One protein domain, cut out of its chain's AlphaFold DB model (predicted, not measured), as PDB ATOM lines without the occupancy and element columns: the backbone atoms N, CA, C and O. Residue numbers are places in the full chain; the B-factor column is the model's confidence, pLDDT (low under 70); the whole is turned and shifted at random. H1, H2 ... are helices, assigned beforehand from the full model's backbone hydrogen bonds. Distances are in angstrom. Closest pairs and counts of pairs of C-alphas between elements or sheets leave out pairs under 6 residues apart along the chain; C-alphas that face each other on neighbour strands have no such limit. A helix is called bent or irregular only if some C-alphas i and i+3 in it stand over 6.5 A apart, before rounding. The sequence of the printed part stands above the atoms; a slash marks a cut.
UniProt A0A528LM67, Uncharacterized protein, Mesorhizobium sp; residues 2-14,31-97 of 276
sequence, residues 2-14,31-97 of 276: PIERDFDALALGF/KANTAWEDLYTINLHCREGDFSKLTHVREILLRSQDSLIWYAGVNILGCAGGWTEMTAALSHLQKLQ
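Overview. This is residues 2 to 14 and 31 to 97 of the 276 residues of an uncharacterized protein of Mesorhizobium sp (UniProt A0A528LM67). Three helices, H2, H3 and H4, run up and down side by side as a triangular bundle, with H5 laid nearly parallel along the side of H3 and the short H1 packed slantwise on H2 and H4 away from H5. H1 and H5 lie at opposite ends of the longest axis. The printed part has 80 residues with five named helices, H1 to H5 in chain order, and no named strand; the class is all helix. It is compact and rounded, with a radius of gyration of the C-alphas of 11.8 A and spans of 35 by 30 by 25 A.

Along the chain. Start at C-alpha 4, at (47.294, -29.830, 57.115), where H1 begins and runs to residue 11. H1 is neither bent nor irregular, but only just: C-alphas 6 and 9 are 6.4 A apart. After the cut, find H2 at residues 35 to 47, 18.3 A long. H3 takes residues 51 to 62 over 19.6 A and is only just irregular, with C-alphas 52 and 55 lying 6.9 A apart. H4, residues 67 to 80, begins at (37.170, -20.472, 55.705) and is 19.5 A long. H5, residues 83 to 96, covers 20.4 A and ends at (25.032, -20.544, 49.072).

Arrangement. Look first at the up and down bundle of H2, H3 and H4, each running against the one before it. H2 and H3 form a helical hairpin at a shallow tilt of 22 degrees, closest at the C-alphas of Ile 42 and Lys 53, 5.8 A. H3 and H4 form another at 26 degrees, closest at the C-alphas of Val 57 and Gly 73, 5.9 A. H4 is the hub, touching the four other helices. It touches H1 at a steep tilt of 46 degrees, closest at the C-alphas of Ala 11 and Ala 72, 4.0 A. H5 touches H3 at a shallow tilt of 10 degrees, the same way, closest at the C-alphas of Arg 58 and Ala 89, 5.6 A. H4 and H5 only just touch, only at the corner, with 3 pairs of C-alphas within 8 A, the closest Leu 77 and Met 86 at 6.7 A. H1 and H5 are apart. In H2 and H4 every O i to N i+4 pair is within hydrogen-bond range; H5 has 7 of 10, H3 has 3 of 8 beside 6 of 9 O i to N i+3 pairs, and H1 has 0 of 4 beside 3 of 5.

Size, cuts and confidence. The two farthest C-alphas, those of Pro 2 and Thr 84, are 36.6 A apart. Residues 15 to 30, in the link from H1 to H2, are not printed, and C-alphas 14 and 31 are 21.8 A apart across this cut. The links H2 to H3, H3 to H4 and H4 to H5 are tight. In the B-factor column you will find pLDDT under 70 at residues 2 to 6 and 31 to 33; the mean of the printed part is 89.1.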
ATOM      1  N   PRO A   2      50.907 -32.177  61.914       38.34
ATOM      2  CA  PRO A   2      49.981 -32.648  60.894       38.34
ATOM      3  C   PRO A   2      50.185 -31.828  59.615       38.34
ATOM      4  O   PRO A   2      50.281 -30.607  59.681       38.34
ATOM      5  N   ILE A   3      50.258 -32.535  58.487       47.41
ATOM      6  CA  ILE A   3      50.480 -32.042  57.117       47.41
ATOM      7  C   ILE A   3      49.487 -30.926  56.719       47.41
ATOM      8  O   ILE A   3      49.797 -30.095  55.876       47.41
ATOM      9  N   GLU A   4      48.320 -30.854  57.366       47.97
ATOM     10  CA  GLU A   4      47.294 -29.830  57.115       47.97
ATOM     11  C   GLU A   4      47.758 -28.397  57.418       47.97
ATOM     12  O   GLU A   4      47.390 -27.490  56.683       47.97
ATOM     13  N   ARG A   5      48.619 -28.177  58.425       56.62
ATOM     14  CA  ARG A   5      49.080 -26.816  58.777       56.62
ATOM     15  C   ARG A   5      50.006 -26.184  57.738       56.62
ATOM     16  O   ARG A   5      50.200 -24.974  57.768       56.62
ATOM     17  N   ASP A   6      50.587 -26.984  56.848       67.44
ATOM     18  CA  ASP A   6      51.480 -26.465  55.812       67.44
ATOM     19  C   ASP A   6      50.682 -25.850  54.650       67.44
ATOM     20  O   ASP A   6      51.141 -24.892  54.031       67.44
ATOM     21  N   PHE A   7      49.466 -26.350  54.391       77.44
ATOM     22  CA  PHE A   7      48.606 -25.885  53.300       77.44
ATOM     23  C   PHE A   7      47.838 -24.598  53.610       77.44
ATOM     24  O   PHE A   7      47.435 -23.916  52.669       77.44
ATOM     25  N   ASP A   8      47.715 -24.213  54.885       82.94
ATOM     26  CA  ASP A   8      47.091 -22.946  55.301       82.94
ATOM     27  C   ASP A   8      47.733 -21.729  54.610       82.94
ATOM     28  O   ASP A   8      47.069 -20.724  54.365       82.94
ATOM     29  N   ALA A   9      49.011 -21.826  54.224       83.81
ATOM     30  CA  ALA A   9      49.707 -20.789  53.465       83.81
ATOM     31  C   ALA A   9      49.040 -20.471  52.110       83.81
ATOM     32  O   ALA A   9      49.091 -19.327  51.660       83.81
ATOM     33  N   LEU A  10      48.339 -21.433  51.496       87.06
ATOM     34  CA  LEU A  10      47.586 -21.206  50.256       87.06
ATOM     35  C   LEU A  10      46.372 -20.287  50.453       87.06
ATOM     36  O   LEU A  10      45.855 -19.736  49.485       87.06
ATOM     37  N   ALA A  11      45.904 -20.089  51.690       88.75
ATOM     38  CA  ALA A  11      44.886 -19.083  51.978       88.75
ATOM     39  C   ALA A  11      45.435 -17.648  51.860       88.75
ATOM     40  O   ALA A  11      44.663 -16.708  51.686       88.75
ATOM     41  N   LEU A  12      46.759 -17.481  51.941       87.00
ATOM     42  CA  LEU A  12      47.440 -16.184  51.937       87.00
ATOM     43  C   LEU A  12      48.171 -15.891  50.618       87.00
ATOM     44  O   LEU A  12      48.419 -14.727  50.318       87.00
ATOM     45  N   GLY A  13      48.490 -16.921  49.830       90.25
ATOM     46  CA  GLY A  13      49.228 -16.804  48.572       90.25
ATOM     47  C   GLY A  13      49.215 -18.105  47.767       90.25
ATOM     48  O   GLY A  13      48.278 -18.896  47.859       90.25
ATOM     49  N   PHE A  14      50.259 -18.341  46.975       92.94
ATOM     50  CA  PHE A  14      50.341 -19.477  46.041       92.94
ATOM     51  C   PHE A  14      51.514 -20.431  46.306       92.94
ATOM     52  O   PHE A  14      51.716 -21.379  45.538       92.94
ATOM     53  N   LYS A  31      42.796 -38.274  42.746       45.00
ATOM     54  CA  LYS A  31      41.928 -39.345  43.249       45.00
ATOM     55  C   LYS A  31      42.387 -39.753  44.647       45.00
ATOM     56  O   LYS A  31      43.415 -40.409  44.766       45.00
ATOM     57  N   ALA A  32      41.549 -39.432  45.640       51.06
ATOM     58  CA  ALA A  32      41.687 -39.698  47.086       51.06
ATOM     59  C   ALA A  32      42.386 -38.619  47.941       51.06
ATOM     60  O   ALA A  32      42.819 -38.918  49.050       51.06
ATOM     61  N   ASN A  33      42.422 -37.376  47.466       65.62
ATOM     62  CA  ASN A  33      43.055 -36.255  48.155       65.62
ATOM     63  C   ASN A  33      42.072 -35.474  49.051       65.62
ATOM     64  O   ASN A  33      40.862 -35.427  48.805       65.62
ATOM     65  N   THR A  34      42.605 -34.856  50.101       86.38
ATOM     66  CA  THR A  34      41.926 -33.834  50.909       86.38
ATOM     67  C   THR A  34      41.642 -32.578  50.073       86.38
ATOM     68  O   THR A  34      42.248 -32.358  49.025       86.38
ATOM     69  N   ALA A  35      40.732 -31.711  50.532       90.38
ATOM     70  CA  ALA A  35      40.442 -30.448  49.844       90.38
ATOM     71  C   ALA A  35      41.696 -29.573  49.646       90.38
ATOM     72  O   ALA A  35      41.834 -28.937  48.604       90.38
ATOM     73  N   TRP A  36      42.621 -29.594  50.610       90.38
ATOM     74  CA  TRP A  36      43.904 -28.903  50.530       90.38
ATOM     75  C   TRP A  36      44.819 -29.458  49.441       90.38
ATOM     76  O   TRP A  36      45.335 -28.701  48.624       90.38
ATOM     77  N   GLU A  37      44.977 -30.778  49.383       88.06
ATOM     78  CA  GLU A  37      45.785 -31.438  48.354       88.06
ATOM     79  C   GLU A  37      45.201 -31.230  46.950       88.06
ATOM     80  O   GLU A  37      45.957 -31.026  45.999       88.06
ATOM     81  N   ASP A  38      43.870 -31.233  46.807       90.81
ATOM     82  CA  ASP A  38      43.205 -30.916  45.539       90.81
ATOM     83  C   ASP A  38      43.482 -29.464  45.112       90.81
ATOM     84  O   ASP A  38      43.896 -29.232  43.976       90.81
ATOM     85  N   LEU A  39      43.308 -28.485  46.012       93.75
ATOM     86  CA  LEU A  39      43.591 -27.074  45.720       93.75
ATOM     87  C   LEU A  39      45.064 -26.843  45.381       93.75
ATOM     88  O   LEU A  39      45.363 -26.161  44.403       93.75
ATOM     89  N   TYR A  40      45.981 -27.450  46.132       92.31
ATOM     90  CA  TYR A  40      47.408 -27.361  45.848       92.31
ATOM     91  C   TYR A  40      47.760 -27.976  44.492       92.31
ATOM     92  O   TYR A  40      48.501 -27.381  43.713       92.31
ATOM     93  N   THR A  41      47.179 -29.132  44.162       90.56
ATOM     94  CA  THR A  41      47.374 -29.767  42.853       90.56
ATOM     95  C   THR A  41      46.877 -28.859  41.726       90.56
ATOM     96  O   THR A  41      47.579 -28.667  40.737       90.56
ATOM     97  N   ILE A  42      45.696 -28.252  41.877       94.69
ATOM     98  CA  ILE A  42      45.158 -27.294  40.899       94.69
ATOM     99  C   ILE A  42      46.083 -26.076  40.765       94.69
ATOM    100  O   ILE A  42      46.376 -25.673  39.639       94.69
ATOM    101  N   ASN A  43      46.570 -25.527  41.881       95.44
ATOM    102  CA  ASN A  43      47.536 -24.430  41.892       95.44
ATOM    103  C   ASN A  43      48.796 -24.794  41.091       95.44
ATOM    104  O   ASN A  43      49.162 -24.053  40.186       95.44
ATOM    105  N   LEU A  44      49.399 -25.964  41.335       93.25
ATOM    106  CA  LEU A  44      50.569 -26.440  40.585       93.25
ATOM    107  C   LEU A  44      50.299 -26.561  39.078       93.25
ATOM    108  O   LEU A  44      51.123 -26.128  38.280       93.25
ATOM    109  N   HIS A  45      49.141 -27.087  38.672       94.62
ATOM    110  CA  HIS A  45      48.766 -27.124  37.252       94.62
ATOM    111  C   HIS A  45      48.672 -25.717  36.644       94.62
ATOM    112  O   HIS A  45      49.208 -25.475  35.563       94.62
ATOM    113  N   CYS A  46      48.048 -24.772  37.353       96.69
ATOM    114  CA  CYS A  46      47.926 -23.393  36.881       96.69
ATOM    115  C   CYS A  46      49.293 -22.703  36.778       96.69
ATOM    116  O   CYS A  46      49.509 -21.932  35.845       96.69
ATOM    117  N   ARG A  47      50.224 -23.007  37.693       95.38
ATOM    118  CA  ARG A  47      51.604 -22.490  37.682       95.38
ATOM    119  C   ARG A  47      52.385 -22.892  36.432       95.38
ATOM    120  O   ARG A  47      53.242 -22.136  36.001       95.38
ATOM    121  N   GLU A  48      52.046 -24.033  35.835       95.25
ATOM    122  CA  GLU A  48      52.606 -24.525  34.568       95.25
ATOM    123  C   GLU A  48      51.790 -24.069  33.333       95.25
ATOM    124  O   GLU A  48      52.024 -24.526  32.210       95.25
ATOM    125  N   GLY A  49      50.788 -23.203  33.524       95.56
ATOM    126  CA  GLY A  49      49.902 -22.706  32.470       95.56
ATOM    127  C   GLY A  49      48.762 -23.654  32.069       95.56
ATOM    128  O   GLY A  49      48.054 -23.377  31.100       95.56
ATOM    129  N   ASP A  50      48.546 -24.760  32.792       96.06
ATOM    130  CA  ASP A  50      47.395 -25.652  32.597       96.06
ATOM    131  C   ASP A  50      46.210 -25.225  33.474       96.06
ATOM    132  O   ASP A  50      46.021 -25.677  34.604       96.06
ATOM    133  N   PHE A  51      45.346 -24.384  32.909       96.50
ATOM    134  CA  PHE A  51      44.137 -23.891  33.578       96.50
ATOM    135  C   PHE A  51      42.951 -24.871  33.532       96.50
ATOM    136  O   PHE A  51      41.890 -24.589  34.095       96.50
ATOM    137  N   SER A  52      43.091 -26.045  32.898       94.81
ATOM    138  CA  SER A  52      41.965 -26.970  32.666       94.81
ATOM    139  C   SER A  52      41.324 -27.499  33.956       94.81
ATOM    140  O   SER A  52      40.170 -27.943  33.954       94.81
ATOM    141  N   LYS A  53      42.060 -27.450  35.074       94.75
ATOM    142  CA  LYS A  53      41.625 -27.955  36.383       94.75
ATOM    143  C   LYS A  53      40.875 -26.929  37.230       94.75
ATOM    144  O   LYS A  53      40.226 -27.325  38.194       94.75
ATOM    145  N   LEU A  54      40.867 -25.648  36.851       95.31
ATOM    146  CA  LEU A  54      40.191 -24.590  37.619       95.31
ATOM    147  C   LEU A  54      38.699 -24.848  37.833       95.31
ATOM    148  O   LEU A  54      38.140 -24.512  38.875       95.31
ATOM    149  N   THR A  55      38.057 -25.527  36.883       93.75
ATOM    150  CA  THR A  55      36.646 -25.929  36.973       93.75
ATOM    151  C   THR A  55      36.320 -26.785  38.201       93.75
ATOM    152  O   THR A  55      35.157 -26.826  38.602       93.75
ATOM    153  N   HIS A  56      37.313 -27.441  38.811       94.75
ATOM    154  CA  HIS A  56      37.138 -28.304  39.981       94.75
ATOM    155  C   HIS A  56      37.169 -27.513  41.298       94.75
ATOM    156  O   HIS A  56      36.609 -27.973  42.291       94.75
ATOM    157  N   VAL A  57      37.732 -26.295  41.316       96.44
ATOM    158  CA  VAL A  57      37.797 -25.453  42.529       96.44
ATOM    159  C   VAL A  57      36.401 -25.224  43.105       96.44
ATOM    160  O   VAL A  57      36.185 -25.397  44.302       96.44
ATOM    161  N   ARG A  58      35.408 -24.938  42.254       94.62
ATOM    162  CA  ARG A  58      34.016 -24.745  42.699       94.62
ATOM    163  C   ARG A  58      33.453 -25.965  43.437       94.62
ATOM    164  O   ARG A  58      32.663 -25.801  44.356       94.62
ATOM    165  N   GLU A  59      33.827 -27.178  43.034       93.62
ATOM    166  CA  GLU A  59      33.321 -28.417  43.636       93.62
ATOM    167  C   GLU A  59      33.914 -28.612  45.032       93.62
ATOM    168  O   GLU A  59      33.213 -29.052  45.941       93.62
ATOM    169  N   ILE A  60      35.176 -28.208  45.214       94.94
ATOM    170  CA  ILE A  60      35.855 -28.184  46.513       94.94
ATOM    171  C   ILE A  60      35.191 -27.165  47.445       94.94
ATOM    172  O   ILE A  60      34.891 -27.496  48.591       94.94
ATOM    173  N   LEU A  61      34.904 -25.959  46.948       95.69
ATOM    174  CA  LEU A  61      34.244 -24.909  47.727       95.69
ATOM    175  C   LEU A  61      32.825 -25.313  48.155       95.69
ATOM    176  O   LEU A  61      32.467 -25.167  49.319       95.69
ATOM    177  N   LEU A  62      32.032 -25.906  47.254       93.31
ATOM    178  CA  LEU A  62      30.657 -26.342  47.549       93.31
ATOM    179  C   LEU A  62      30.559 -27.413  48.647       93.31
ATOM    180  O   LEU A  62      29.503 -27.542  49.266       93.31
ATOM    181  N   ARG A  63      31.617 -28.203  48.866       92.12
ATOM    182  CA  ARG A  63      31.650 -29.268  49.885       92.12
ATOM    183  C   ARG A  63      32.376 -28.866  51.173       92.12
ATOM    184  O   ARG A  63      32.432 -29.682  52.089       92.12
ATOM    185  N   SER A  64      32.943 -27.660  51.241       91.50
ATOM    186  CA  SER A  64      33.729 -27.183  52.384       91.50
ATOM    187  C   SER A  64      33.008 -26.070  53.146       91.50
ATOM    188  O   SER A  64      32.393 -25.191  52.546       91.50
ATOM    189  N   GLN A  65      33.131 -26.090  54.472       89.69
ATOM    190  CA  GLN A  65      32.753 -24.984  55.366       89.69
ATOM    191  C   GLN A  65      33.977 -24.318  56.014       89.69
ATOM    192  O   GLN A  65      33.831 -23.440  56.856       89.69
ATOM    193  N   ASP A  66      35.185 -24.754  55.653       92.00
ATOM    194  CA  ASP A  66      36.427 -24.205  56.187       92.00
ATOM    195  C   ASP A  66      36.766 -22.889  55.475       92.00
ATOM    196  O   ASP A  66      36.944 -22.864  54.251       92.00
ATOM    197  N   SER A  67      36.865 -21.800  56.239       91.44
ATOM    198  CA  SER A  67      37.170 -20.472  55.705       91.44
ATOM    199  C   SER A  67      38.520 -20.416  54.989       91.44
ATOM    200  O   SER A  67      38.627 -19.742  53.973       91.44
ATOM    201  N   LEU A  68      39.548 -21.126  55.463       93.00
ATOM    202  CA  LEU A  68      40.877 -21.107  54.843       93.00
ATOM    203  C   LEU A  68      40.876 -21.831  53.492       93.00
ATOM    204  O   LEU A  68      41.472 -21.337  52.534       93.00
ATOM    205  N   ILE A  69      40.132 -22.936  53.372       95.12
ATOM    206  CA  ILE A  69      39.898 -23.595  52.074       95.12
ATOM    207  C   ILE A  69      39.189 -22.637  51.113       95.12
ATOM    208  O   ILE A  69      39.510 -22.598  49.922       95.12
ATOM    209  N   TRP A  70      38.229 -21.858  51.616       96.69
ATOM    210  CA  TRP A  70      37.539 -20.863  50.807       96.69
ATOM    211  C   TRP A  70      38.452 -19.726  50.358       96.69
ATOM    212  O   TRP A  70      38.438 -19.410  49.170       96.69
ATOM    213  N   TYR A  71      39.293 -19.176  51.234       95.38
ATOM    214  CA  TYR A  71      40.318 -18.201  50.848       95.38
ATOM    215  C   TYR A  71      41.241 -18.745  49.757       95.38
ATOM    216  O   TYR A  71      41.395 -18.112  48.715       95.38
ATOM    217  N   ALA A  72      41.787 -19.949  49.939       96.06
ATOM    218  CA  ALA A  72      42.687 -20.553  48.961       96.06
ATOM    219  C   ALA A  72      42.001 -20.786  47.607       96.06
ATOM    220  O   ALA A  72      42.529 -20.420  46.557       96.06
ATOM    221  N   GLY A  73      40.788 -21.345  47.613       97.38
ATOM    222  CA  GLY A  73      40.025 -21.563  46.386       97.38
ATOM    223  C   GLY A  73      39.633 -20.259  45.687       97.38
ATOM    224  O   GLY A  73      39.718 -20.179  44.463       97.38
ATOM    225  N   VAL A  74      39.249 -19.227  46.442       97.12
ATOM    226  CA  VAL A  74      38.945 -17.892  45.909       97.12
ATOM    227  C   VAL A  74      40.187 -17.229  45.324       97.12
ATOM    228  O   VAL A  74      40.094 -16.685  44.227       97.12
ATOM    229  N   ASN A  75      41.340 -17.315  45.986       96.75
ATOM    230  CA  ASN A  75      42.594 -16.767  45.473       96.75
ATOM    231  C   ASN A  75      43.002 -17.468  44.176       96.75
ATOM    232  O   ASN A  75      43.252 -16.800  43.179       96.75
ATOM    233  N   ILE A  76      43.000 -18.805  44.142       97.50
ATOM    234  CA  ILE A  76      43.352 -19.577  42.940       97.50
ATOM    235  C   ILE A  76      42.385 -19.267  41.795       97.50
ATOM    236  O   ILE A  76      42.813 -18.893  40.707       97.50
ATOM    237  N   LEU A  77      41.075 -19.389  42.017       97.12
ATOM    238  CA  LEU A  77      40.090 -19.173  40.958       97.12
ATOM    239  C   LEU A  77      40.019 -17.704  40.527       97.12
ATOM    240  O   LEU A  77      39.916 -17.420  39.337       97.12
ATOM    241  N   GLY A  78      40.079 -16.779  41.481       96.75
ATOM    242  CA  GLY A  78      40.056 -15.345  41.240       96.75
ATOM    243  C   GLY A  78      41.280 -14.893  40.464       96.75
ATOM    244  O   GLY A  78      41.117 -14.173  39.484       96.75
ATOM    245  N   CYS A  79      42.477 -15.370  40.828       97.38
ATOM    246  CA  CYS A  79      43.748 -14.957  40.231       97.38
ATOM    247  C   CYS A  79      44.169 -15.740  38.980       97.38
ATOM    248  O   CYS A  79      44.852 -15.150  38.151       97.38
ATOM    249  N   ALA A  80      43.763 -17.003  38.811       97.50
ATOM    250  CA  ALA A  80      44.105 -17.826  37.643       97.50
ATOM    251  C   ALA A  80      42.944 -18.008  36.648       97.50
ATOM    252  O   ALA A  80      43.169 -18.401  35.507       97.50
ATOM    253  N   GLY A  81      41.700 -17.748  37.064       96.12
ATOM    254  CA  GLY A  81      40.516 -17.918  36.226       96.12
ATOM    255  C   GLY A  81      40.257 -16.749  35.281       96.12
ATOM    256  O   GLY A  81      40.329 -15.575  35.671       96.12
ATOM    257  N   GLY A  82      39.890 -17.094  34.045       94.81
ATOM    258  CA  GLY A  82      39.301 -16.177  33.079       94.81
ATOM    259  C   GLY A  82      37.898 -15.733  33.490       94.81
ATOM    260  O   GLY A  82      37.304 -16.226  34.459       94.81
ATOM    261  N   TRP A  83      37.332 -14.786  32.740       95.25
ATOM    262  CA  TRP A  83      35.977 -14.302  33.020       95.25
ATOM    263  C   TRP A  83      34.925 -15.413  32.892       95.25
ATOM    264  O   TRP A  83      33.998 -15.502  33.706       95.25
ATOM    265  N   THR A  84      35.078 -16.281  31.892       93.88
ATOM    266  CA  THR A  84      34.176 -17.409  31.636       93.88
ATOM    267  C   THR A  84      34.187 -18.403  32.801       93.88
ATOM    268  O   THR A  84      33.129 -18.753  33.327       93.88
ATOM    269  N   GLU A  85      35.365 -18.803  33.282       94.25
ATOM    270  CA  GLU A  85      35.524 -19.722  34.413       94.25
ATOM    271  C   GLU A  85      34.997 -19.124  35.720       94.25
ATOM    272  O   GLU A  85      34.268 -19.799  36.457       94.25
ATOM    273  N   MET A  86      35.319 -17.855  35.998       95.12
ATOM    274  CA  MET A  86      34.862 -17.159  37.203       95.12
ATOM    275  C   MET A  86      33.333 -17.058  37.233       95.12
ATOM    276  O   MET A  86      32.702 -17.455  38.215       95.12
ATOM    277  N   THR A  87      32.708 -16.601  36.143       95.00
ATOM    278  CA  THR A  87      31.241 -16.473  36.071       95.00
ATOM    279  C   THR A  87      30.541 -17.829  36.108       95.00
ATOM    280  O   THR A  87      29.500 -17.967  36.763       95.00
ATOM    281  N   ALA A  88      31.128 -18.857  35.485       94.38
ATOM    282  CA  ALA A  88      30.644 -20.222  35.606       94.38
ATOM    283  C   ALA A  88      30.661 -20.665  37.072       94.38
ATOM    284  O   ALA A  88      29.626 -21.094  37.572       94.38
ATOM    285  N   ALA A  89      31.769 -20.515  37.799       94.81
ATOM    286  CA  ALA A  89      31.838 -20.871  39.217       94.81
ATOM    287  C   ALA A  89      30.839 -20.078  40.076       94.81
ATOM    288  O   ALA A  89      30.089 -20.681  40.850       94.81
ATOM    289  N   LEU A  90      30.753 -18.759  39.878       94.44
ATOM    290  CA  LEU A  90      29.818 -17.885  40.588       94.44
ATOM    291  C   LEU A  90      28.368 -18.356  40.431       94.44
ATOM    292  O   LEU A  90      27.620 -18.387  41.408       94.44
ATOM    293  N   SER A  91      27.977 -18.804  39.231       93.56
ATOM    294  CA  SER A  91      26.614 -19.282  38.968       93.56
ATOM    295  C   SER A  91      26.196 -20.474  39.847       93.56
ATOM    296  O   SER A  91      25.007 -20.640  40.146       93.56
ATOM    297  N   HIS A  92      27.165 -21.280  40.299       92.88
ATOM    298  CA  HIS A  92      26.948 -22.390  41.223       92.88
ATOM    299  C   HIS A  92      27.059 -21.946  42.683       92.88
ATOM    300  O   HIS A  92      26.195 -22.309  43.482       92.88
ATOM    301  N   LEU A  93      28.087 -21.164  43.025       93.12
ATOM    302  CA  LEU A  93      28.374 -20.759  44.405       93.12
ATOM    303  C   LEU A  93      27.334 -19.774  44.960       93.12
ATOM    304  O   LEU A  93      27.024 -19.830  46.145       93.12
ATOM    305  N   GLN A  94      26.695 -18.961  44.109       90.38
ATOM    306  CA  GLN A  94      25.608 -18.058  44.517       90.38
ATOM    307  C   GLN A  94      24.409 -18.789  45.151       90.38
ATOM    308  O   GLN A  94      23.593 -18.172  45.824       90.38
ATOM    309  N   LYS A  95      24.283 -20.113  44.983       90.31
ATOM    310  CA  LYS A  95      23.255 -20.910  45.680       90.31
ATOM    311  C   LYS A  95      23.443 -20.911  47.200       90.31
ATOM    312  O   LYS A  95      22.482 -21.156  47.921       90.31
ATOM    313  N   LEU A  96      24.661 -20.637  47.664       90.12
ATOM    314  CA  LEU A  96      25.032 -20.544  49.072       90.12
ATOM    315  C   LEU A  96      25.037 -19.090  49.584       90.12
ATOM    316  O   LEU A  96      25.357 -18.859  50.743       90.12
ATOM    317  N   GLN A  97      24.643 -18.105  48.763       88.25
ATOM    318  CA  GLN A  97      24.741 -16.672  49.090       88.25
ATOM    319  C   GLN A  97      23.864 -16.215  50.264       88.25
ATOM    320  O   GLN A  97      23.902 -15.042  50.614       88.25
TER     321      GLN A  97